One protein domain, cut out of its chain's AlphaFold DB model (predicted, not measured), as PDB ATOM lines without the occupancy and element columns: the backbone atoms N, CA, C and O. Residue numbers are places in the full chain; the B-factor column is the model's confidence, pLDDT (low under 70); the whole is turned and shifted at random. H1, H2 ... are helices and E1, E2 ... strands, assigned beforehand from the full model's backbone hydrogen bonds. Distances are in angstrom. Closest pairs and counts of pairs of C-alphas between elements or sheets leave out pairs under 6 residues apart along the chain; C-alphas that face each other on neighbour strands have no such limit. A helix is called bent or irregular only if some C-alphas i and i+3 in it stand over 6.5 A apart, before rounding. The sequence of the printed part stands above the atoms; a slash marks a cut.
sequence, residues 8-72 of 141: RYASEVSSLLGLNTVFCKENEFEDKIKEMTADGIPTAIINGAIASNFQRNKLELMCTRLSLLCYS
ATOM      1  N   ARG A   8     114.110 144.602 204.579       82.38
ATOM      2  CA  ARG A   8     114.099 143.408 205.439       82.38
ATOM      3  C   ARG A   8     113.571 142.149 204.747       82.38
ATOM      4  O   ARG A   8     114.042 141.082 205.088       82.38
ATOM      5  N   TYR A   9     112.656 142.280 203.781       84.56
ATOM      6  CA  TYR A   9     112.073 141.133 203.074       84.56
ATOM      7  C   TYR A   9     112.978 140.583 201.961       84.56
ATOM      8  O   TYR A   9     112.619 139.620 201.284       84.56
ATOM      9  N   ALA A  10     114.139 141.207 201.721       86.12
ATOM     10  CA  ALA A  10     115.075 140.752 200.700       86.12
ATOM     11  C   ALA A  10     115.577 139.328 200.981       86.12
ATOM     12  O   ALA A  10     115.747 138.557 200.039       86.12
ATOM     13  N   SER A  11     115.745 138.957 202.257       88.75
ATOM     14  CA  SER A  11     116.146 137.605 202.652       88.75
ATOM     15  C   SER A  11     115.135 136.553 202.213       88.75
ATOM     16  O   SER A  11     115.514 135.542 201.631       88.75
ATOM     17  N   GLU A  12     113.851 136.810 202.426       89.12
ATOM     18  CA  GLU A  12     112.755 135.909 202.105       89.12
ATOM     19  C   GLU A  12     112.679 135.700 200.593       89.12
ATOM     20  O   GLU A  12     112.685 134.562 200.134       89.12
ATOM     21  N   VAL A  13     112.722 136.788 199.815       85.12
ATOM     22  CA  VAL A  13     112.728 136.714 198.344       85.12
ATOM     23  C   VAL A  13     113.967 135.978 197.829       85.12
ATOM     24  O   VAL A  13     113.856 135.143 196.937       85.12
ATOM     25  N   SER A  14     115.150 136.246 198.393       89.12
ATOM     26  CA  SER A  14     116.381 135.558 197.982       89.12
ATOM     27  C   SER A  14     116.343 134.061 198.285       89.12
ATOM     28  O   SER A  14     116.774 133.264 197.457       89.12
ATOM     29  N   SER A  15     115.762 133.685 199.428       90.06
ATOM     30  CA  SER A  15     115.663 132.300 199.882       90.06
ATOM     31  C   SER A  15     114.799 131.471 198.935       90.06
ATOM     32  O   SER A  15     115.192 130.370 198.559       90.06
ATOM     33  N   LEU A  16     113.681 132.037 198.459       89.69
ATOM     34  CA  LEU A  16     112.831 131.407 197.438       89.69
ATOM     35  C   LEU A  16     113.592 131.132 196.130       89.69
ATOM     36  O   LEU A  16     113.339 130.140 195.457       89.69
ATOM     37  N   LEU A  17     114.575 131.973 195.796       88.56
ATOM     38  CA  LEU A  17     115.425 131.823 194.612       88.56
ATOM     39  C   LEU A  17     116.690 130.979 194.860       88.56
ATOM     40  O   LEU A  17     117.520 130.856 193.961       88.56
ATOM     41  N   GLY A  18     116.878 130.434 196.068       91.94
ATOM     42  CA  GLY A  18     118.101 129.720 196.450       91.94
ATOM     43  C   GLY A  18     119.348 130.615 196.501       91.94
ATOM     44  O   GLY A  18     120.468 130.130 196.340       91.94
ATOM     45  N   LEU A  19     119.165 131.923 196.686       91.06
ATOM     46  CA  LEU A  19     120.231 132.917 196.754       91.06
ATOM     47  C   LEU A  19     120.533 133.302 198.204       91.06
ATOM     48  O   LEU A  19     119.641 133.412 199.042       91.06
ATOM     49  N   ASN A  20     121.804 133.584 198.482       90.56
ATOM     50  CA  ASN A  20     122.231 134.111 199.774       90.56
ATOM     51  C   ASN A  20     122.037 135.632 199.828       90.56
ATOM     52  O   ASN A  20     122.399 136.341 198.887       90.56
ATOM     53  N   THR A  21     121.537 136.140 200.956       91.75
ATOM     54  CA  THR A  21     121.443 137.585 201.213       91.75
ATOM     55  C   THR A  21     122.538 138.052 202.159       91.75
ATOM     56  O   THR A  21     122.779 137.454 203.205       91.75
ATOM     57  N   VAL A  22     123.154 139.183 201.813       91.69
ATOM     58  CA  VAL A  22     124.104 139.903 202.662       91.69
ATOM     59  C   VAL A  22     123.552 141.297 202.931       91.69
ATOM     60  O   VAL A  22     123.354 142.088 202.011       91.69
ATOM     61  N   PHE A  23     123.324 141.608 204.205       91.50
ATOM     62  CA  PHE A  23     122.950 142.950 204.641       91.50
ATOM     63  C   PHE A  23     124.190 143.724 205.086       91.50
ATOM     64  O   PHE A  23     125.031 143.210 205.822       91.50
ATOM     65  N   CYS A  24     124.289 144.981 204.666       92.12
ATOM     66  CA  CYS A  24     125.309 145.918 205.127       92.12
ATOM     67  C   CYS A  24     124.731 147.334 205.169       92.12
ATOM     68  O   CYS A  24     123.704 147.624 204.544       92.12
ATOM     69  N   LYS A  25     125.380 148.227 205.916       90.75
ATOM     70  CA  LYS A  25     125.040 149.652 205.873       90.75
ATOM     71  C   LYS A  25     125.598 150.297 204.605       90.75
ATOM     72  O   LYS A  25     126.582 149.831 204.040       90.75
ATOM     73  N   GLU A  26     125.021 151.425 204.183       87.88
ATOM     74  CA  GLU A  26     125.481 152.132 202.974       87.88
ATOM     75  C   GLU A  26     126.962 152.544 203.053       87.88
ATOM     76  O   GLU A  26     127.651 152.523 202.035       87.88
ATOM     77  N   ASN A  27     127.465 152.889 204.240       91.06
ATOM     78  CA  ASN A  27     128.871 153.248 204.445       91.06
ATOM     79  C   ASN A  27     129.828 152.041 204.469       91.06
ATOM     80  O   ASN A  27     131.026 152.249 204.358       91.06
ATOM     81  N   GLU A  28     129.317 150.817 204.602       93.69
ATOM     82  CA  GLU A  28     130.089 149.562 204.631       93.69
ATOM     83  C   GLU A  28     130.018 148.813 203.282       93.69
ATOM     84  O   GLU A  28     130.626 147.759 203.111       93.69
ATOM     85  N   PHE A  29     129.245 149.332 202.322       91.75
ATOM     86  CA  PHE A  29     128.898 148.629 201.087       91.75
ATOM     87  C   PHE A  29     130.121 148.257 200.239       91.75
ATOM     88  O   PHE A  29     130.263 147.106 199.836       91.75
ATOM     89  N   GLU A  30     131.022 149.210 199.985       92.62
ATOM     90  CA  GLU A  30     132.222 148.970 199.169       92.62
ATOM     91  C   GLU A  30     133.170 147.961 199.827       92.62
ATOM     92  O   GLU A  30     133.659 147.051 199.156       92.62
ATOM     93  N   ASP A  31     133.359 148.062 201.145       94.25
ATOM     94  CA  ASP A  31     134.187 147.126 201.910       94.25
ATOM     95  C   ASP A  31     133.615 145.707 201.863       94.25
ATOM     96  O   ASP A  31     134.357 144.740 201.681       94.25
ATOM     97  N   LYS A  32     132.287 145.570 201.951       94.06
ATOM     98  CA  LYS A  32     131.621 144.268 201.869       94.06
ATOM     99  C   LYS A  32     131.773 143.630 200.490       94.06
ATOM    100  O   LYS A  32     132.057 142.441 200.401       94.06
ATOM    101  N   ILE A  33     131.628 144.407 199.417       93.44
ATOM    102  CA  ILE A  33     131.868 143.912 198.054       93.44
ATOM    103  C   ILE A  33     133.320 143.459 197.897       93.44
ATOM    104  O   ILE A  33     133.575 142.398 197.329       93.44
ATOM    105  N   LYS A  34     134.274 144.227 198.427       92.94
ATOM    106  CA  LYS A  34     135.693 143.868 198.392       92.94
ATOM    107  C   LYS A  34     135.978 142.559 199.135       92.94
ATOM    108  O   LYS A  34     136.732 141.737 198.632       92.94
ATOM    109  N   GLU A  35     135.360 142.342 200.296       93.12
ATOM    110  CA  GLU A  35     135.451 141.081 201.045       93.12
ATOM    111  C   GLU A  35     134.893 139.903 200.235       93.12
ATOM    112  O   GLU A  35     135.554 138.878 200.097       93.12
ATOM    113  N   MET A  36     133.708 140.068 199.637       91.19
ATOM    114  CA  MET A  36     133.046 139.019 198.851       91.19
ATOM    115  C   MET A  36     133.764 138.678 197.543       91.19
ATOM    116  O   MET A  36     133.511 137.624 196.974       91.19
ATOM    117  N   THR A  37     134.618 139.573 197.051       92.56
ATOM    118  CA  THR A  37     135.354 139.407 195.789       92.56
ATOM    119  C   THR A  37     136.830 139.083 196.001       92.56
ATOM    120  O   THR A  37     137.584 138.984 195.036       92.56
ATOM    121  N   ALA A  38     137.250 138.881 197.254       90.75
ATOM    122  CA  ALA A  38     138.646 138.654 197.616       90.75
ATOM    123  C   ALA A  38     139.232 137.355 197.033       90.75
ATOM    124  O   ALA A  38     140.435 137.286 196.789       90.75
ATOM    125  N   ASP A  39     138.397 136.342 196.794       90.31
ATOM    126  CA  ASP A  39     138.781 135.078 196.152       90.31
ATOM    127  C   ASP A  39     138.791 135.152 194.612       90.31
ATOM    128  O   ASP A  39     139.179 134.191 193.946       90.31
ATOM    129  N   GLY A  40     138.390 136.294 194.042       82.25
ATOM    130  CA  GLY A  40     138.311 136.526 192.604       82.25
ATOM    131  C   GLY A  40     137.141 135.827 191.906       82.25
ATOM    132  O   GLY A  40     137.122 135.797 190.675       82.25
ATOM    133  N   ILE A  41     136.177 135.259 192.643       80.19
ATOM    134  CA  ILE A  41     135.079 134.491 192.041       80.19
ATOM    135  C   ILE A  41     133.989 135.405 191.465       80.19
ATOM    136  O   ILE A  41     133.698 135.290 190.268       80.19
ATOM    137  N   PRO A  42     133.362 136.331 192.222       83.94
ATOM    138  CA  PRO A  42     132.432 137.259 191.608       83.94
ATOM    139  C   PRO A  42     133.237 138.286 190.810       83.94
ATOM    140  O   PRO A  42     133.925 139.137 191.364       83.94
ATOM    141  N   THR A  43     133.132 138.215 189.489       92.00
ATOM    142  CA  THR A  43     133.808 139.136 188.560       92.00
ATOM    143  C   THR A  43     132.917 140.299 188.135       92.00
ATOM    144  O   THR A  43     133.363 141.210 187.435       92.00
ATOM    145  N   ALA A  44     131.645 140.278 188.538       93.00
ATOM    146  CA  ALA A  44     130.642 141.226 188.094       93.00
ATOM    147  C   ALA A  44     129.589 141.524 189.166       93.00
ATOM    148  O   ALA A  44     129.241 140.669 189.980       93.00
ATOM    149  N   ILE A  45     129.020 142.726 189.092       92.62
ATOM    150  CA  ILE A  45     127.840 143.153 189.844       92.62
ATOM    151  C   ILE A  45     126.719 143.468 188.860       92.62
ATOM    152  O   ILE A  45     126.911 144.217 187.900       92.62
ATOM    153  N   ILE A  46     125.528 142.935 189.131       92.62
ATOM    154  CA  ILE A  46     124.291 143.292 188.430       92.62
ATOM    155  C   ILE A  46     123.466 144.184 189.357       92.62
ATOM    156  O   ILE A  46     123.270 143.850 190.524       92.62
ATOM    157  N   ASN A  47     122.972 145.320 188.858       89.12
ATOM    158  CA  ASN A  47     122.144 146.238 189.639       89.12
ATOM    159  C   ASN A  47     120.850 146.636 188.911       89.12
ATOM    160  O   ASN A  47     120.764 146.625 187.685       89.12
ATOM    161  N   GLY A  48     119.839 147.011 189.696       85.12
ATOM    162  CA  GLY A  48     118.513 147.395 189.209       85.12
ATOM    163  C   GLY A  48     118.326 148.893 188.953       85.12
ATOM    164  O   GLY A  48     117.192 149.359 189.017       85.12
ATOM    165  N   ALA A  49     119.387 149.680 188.729       83.12
ATOM    166  CA  ALA A  49     119.223 151.108 188.448       83.12
ATOM    167  C   ALA A  49     118.487 151.318 187.113       83.12
ATOM    168  O   ALA A  49     118.937 150.848 186.070       83.12
ATOM    169  N   ILE A  50     117.368 152.054 187.146       77.94
ATOM    170  CA  ILE A  50     116.530 152.307 185.960       77.94
ATOM    171  C   ILE A  50     116.871 153.663 185.321       77.94
ATOM    172  O   ILE A  50     117.324 153.710 184.184       77.94
ATOM    173  N   ALA A  51     116.692 154.774 186.048       72.31
ATOM    174  CA  ALA A  51     116.791 156.129 185.474       72.31
ATOM    175  C   ALA A  51     117.776 157.085 186.183       72.31
ATOM    176  O   ALA A  51     118.084 158.156 185.663       72.31
ATOM    177  N   SER A  52     118.294 156.736 187.367       77.81
ATOM    178  CA  SER A  52     119.206 157.600 188.135       77.81
ATOM    179  C   SER A  52     120.676 157.517 187.697       77.81
ATOM    180  O   SER A  52     121.379 156.555 188.019       77.81
ATOM    181  N   ASN A  53     121.172 158.575 187.037       81.31
ATOM    182  CA  ASN A  53     122.586 158.684 186.640       81.31
ATOM    183  C   ASN A  53     123.505 158.629 187.867       81.31
ATOM    184  O   ASN A  53     124.591 158.063 187.817       81.31
ATOM    185  N   PHE A  54     123.051 159.193 188.988       80.62
ATOM    186  CA  PHE A  54     123.809 159.212 190.233       80.62
ATOM    187  C   PHE A  54     124.065 157.798 190.778       80.62
ATOM    188  O   PHE A  54     125.201 157.473 191.116       80.62
ATOM    189  N   GLN A  55     123.030 156.948 190.833       79.50
ATOM    190  CA  GLN A  55     123.169 155.563 191.310       79.50
ATOM    191  C   GLN A  55     124.094 154.754 190.397       79.50
ATOM    192  O   GLN A  55     124.991 154.071 190.889       79.50
ATOM    193  N   ARG A  56     123.913 154.886 189.075       84.12
ATOM    194  CA  ARG A  56     124.747 154.205 188.082       84.12
ATOM    195  C   ARG A  56     126.214 154.615 188.204       84.12
ATOM    196  O   ARG A  56     127.064 153.751 188.397       84.12
ATOM    197  N   ASN A  57     126.506 155.915 188.151       86.50
ATOM    198  CA  ASN A  57     127.881 156.420 188.162       86.50
ATOM    199  C   ASN A  57     128.618 156.035 189.452       86.50
ATOM    200  O   ASN A  57     129.791 155.675 189.408       86.50
ATOM    201  N   LYS A  58     127.932 156.081 190.604       87.88
ATOM    202  CA  LYS A  58     128.525 155.691 191.891       87.88
ATOM    203  C   LYS A  58     128.909 154.204 191.908       87.88
ATOM    204  O   LYS A  58     130.011 153.882 192.352       87.88
ATOM    205  N   LEU A  59     128.049 153.321 191.390       90.31
ATOM    206  CA  LEU A  59     128.331 151.883 191.285       90.31
ATOM    207  C   LEU A  59     129.409 151.565 190.246       90.31
ATOM    208  O   LEU A  59     130.308 150.783 190.540       90.31
ATOM    209  N   GLU A  60     129.366 152.179 189.062       91.25
ATOM    210  CA  GLU A  60     130.384 151.974 188.022       91.25
ATOM    211  C   GLU A  60     131.774 152.400 188.493       91.25
ATOM    212  O   GLU A  60     132.742 151.661 188.309       91.25
ATOM    213  N   LEU A  61     131.881 153.553 189.162       93.25
ATOM    214  CA  LEU A  61     133.155 154.030 189.690       93.25
ATOM    215  C   LEU A  61     133.710 153.091 190.773       93.25
ATOM    216  O   LEU A  61     134.913 152.852 190.818       93.25
ATOM    217  N   MET A  62     132.844 152.545 191.632       93.81
ATOM    218  CA  MET A  62     133.222 151.532 192.624       93.81
ATOM    219  C   MET A  62     133.703 150.239 191.958       93.81
ATOM    220  O   MET A  62     134.794 149.768 192.261       93.81
ATOM    221  N   CYS A  63     132.934 149.698 191.010       93.50
ATOM    222  CA  CYS A  63     133.310 148.481 190.287       93.50
ATOM    223  C   CYS A  63     134.642 148.664 189.547       93.50
ATOM    224  O   CYS A  63     135.493 147.786 189.600       93.50
ATOM    225  N   THR A  64     134.872 149.846 188.961       93.62
ATOM    226  CA  THR A  64     136.140 150.196 188.303       93.62
ATOM    227  C   THR A  64     137.319 150.125 189.276       93.62
ATOM    228  O   THR A  64     138.341 149.529 188.950       93.62
ATOM    229  N   ARG A  65     137.184 150.676 190.494       93.69
ATOM    230  CA  ARG A  65     138.233 150.590 191.530       93.69
ATOM    231  C   ARG A  65     138.513 149.156 191.973       93.69
ATOM    232  O   ARG A  65     139.653 148.833 192.289       93.69
ATOM    233  N   LEU A  66     137.481 148.318 192.007       92.88
ATOM    234  CA  LEU A  66     137.567 146.927 192.449       92.88
ATOM    235  C   LEU A  66     137.882 145.942 191.311       92.88
ATOM    236  O   LEU A  66     137.943 144.745 191.557       92.88
ATOM    237  N   SER A  67     138.110 146.424 190.082       92.69
ATOM    238  CA  SER A  67     138.303 145.582 188.886       92.69
ATOM    239  C   SER A  67     137.140 144.611 188.617       92.69
ATOM    240  O   SER A  67     137.343 143.491 188.155       92.69
ATOM    241  N   LEU A  68     135.911 145.057 188.889       95.44
ATOM    242  CA  LEU A  68     134.669 144.321 188.654       95.44
ATOM    243  C   LEU A  68     133.931 144.867 187.431       95.44
ATOM    244  O   LEU A  68     133.926 146.071 187.164       95.44
ATOM    245  N   LEU A  69     133.222 143.990 186.727       94.12
ATOM    246  CA  LEU A  69     132.260 144.383 185.701       94.12
ATOM    247  C   LEU A  69     130.980 144.921 186.358       94.12
ATOM    248  O   LEU A  69     130.498 144.375 187.347       94.12
ATOM    249  N   CYS A  70     130.394 145.978 185.794       93.81
ATOM    250  CA  CYS A  70     129.129 146.546 186.263       93.81
ATOM    251  C   CYS A  70     128.060 146.414 185.174       93.81
ATOM    252  O   CYS A  70     128.190 147.004 184.101       93.81
ATOM    253  N   TYR A  71     126.997 145.662 185.455       92.94
ATOM    254  CA  TYR A  71     125.860 145.481 184.557       92.94
ATOM    255  C   TYR A  71     124.600 146.138 185.126       92.94
ATOM    256  O   TYR A  71     124.158 145.827 186.231       92.94
ATOM    257  N   SER A  72     123.986 147.010 184.328       90.81
ATOM    258  CA  SER A  72     122.748 147.724 184.668       90.81
ATOM    259  C   SER A  72     121.687 147.450 183.589       90.81
ATOM    260  O   SER A  72     121.445 148.312 182.744       90.81
TER     261      SER A  72
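AT A GLANCE: This is residues 8 to 72 of the 141 residues of the protein "ATP binding protein" of mine drainage metagenome (UniProt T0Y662). The main body is a small strand-helix-strand unit, in which H3 packs on a narrow ribbon of two short parallel strands, E1 and E2, mainly by way of E2, with H2 near H3. H1 is set off from this body, at the far end of the link of residues 17 to 25. The printed part has 65 residues with three named helices and two named strands, in the order H1, H2, E1, H3, E2; the sheet has the order E1, E2, and the class is mostly helix. The whole is only just compact, close to loose, with a radius of gyration of the C-alphas of 12.6 A, and spans 32 by 31 by 21 A.

IN THESE COORDINATES: H1, residues 8 to 16, begins with C-alpha 8 at (114.099, 143.408, 205.439) and is 14.5 A long. It is only just irregular: C-alphas 8 and 11 are 6.8 A apart. H2, residues 26 to 36, is 15.7 A long and irregular, with C-alphas 27 and 30 7.6 A apart. The strand E1, residues 44 to 46, is 6.7 A long. H3, residues 53 to 65, is the longest helix at 18.3 A and begins with C-alpha 53 at (122.586, 158.684, 186.640). The strand E2, residues 69 to 71, is 6.6 A long and ends with C-alpha 71 at (125.860, 145.481, 184.557).

HOW THE PARTS SIT: E1 and E2 are parallel neighbours, with 15 degrees between their directions. C-alphas 44 and 69 face each other at 4.3 A. N 45 and O 69, and also N 71 and O 45, are within hydrogen-bond range at 2.8 A. E1, H3 and E2 form a strand-helix-strand unit, two parallel neighbour strands with a helix between them in the chain, and its crossover is right-handed. The closest C-alphas of H3 and E2 are those of Glu 60 and Cys 70, 5.8 A apart. Those of H3 and E1 are Cys 63 and Ile 45, 7.6 A apart. H2 and H3 are close but not clearly touching, their closest C-alphas being those of Glu 30 and Met 62 at 7.1 A. They run the same way at a steep tilt of 37 degrees, only just past shallow. H2 is apart from E2. H1 is apart from H2, H3, E1 and E2. In H3 every O i to N i+4 pair is within hydrogen-bond range; in H1 4 of 5 are, and in H2 5 of 7.

THE WHOLE: The two C-alphas farthest apart, those of Leu 16 and Arg 65, are 32.4 A from each other. The printed part has no cut. The link from H3 to E2 is tight, and those from H1 to H2, H2 to E1 and E1 to H3 are short. The mean pLDDT of the printed part is 89.2, and no printed residue is under 70.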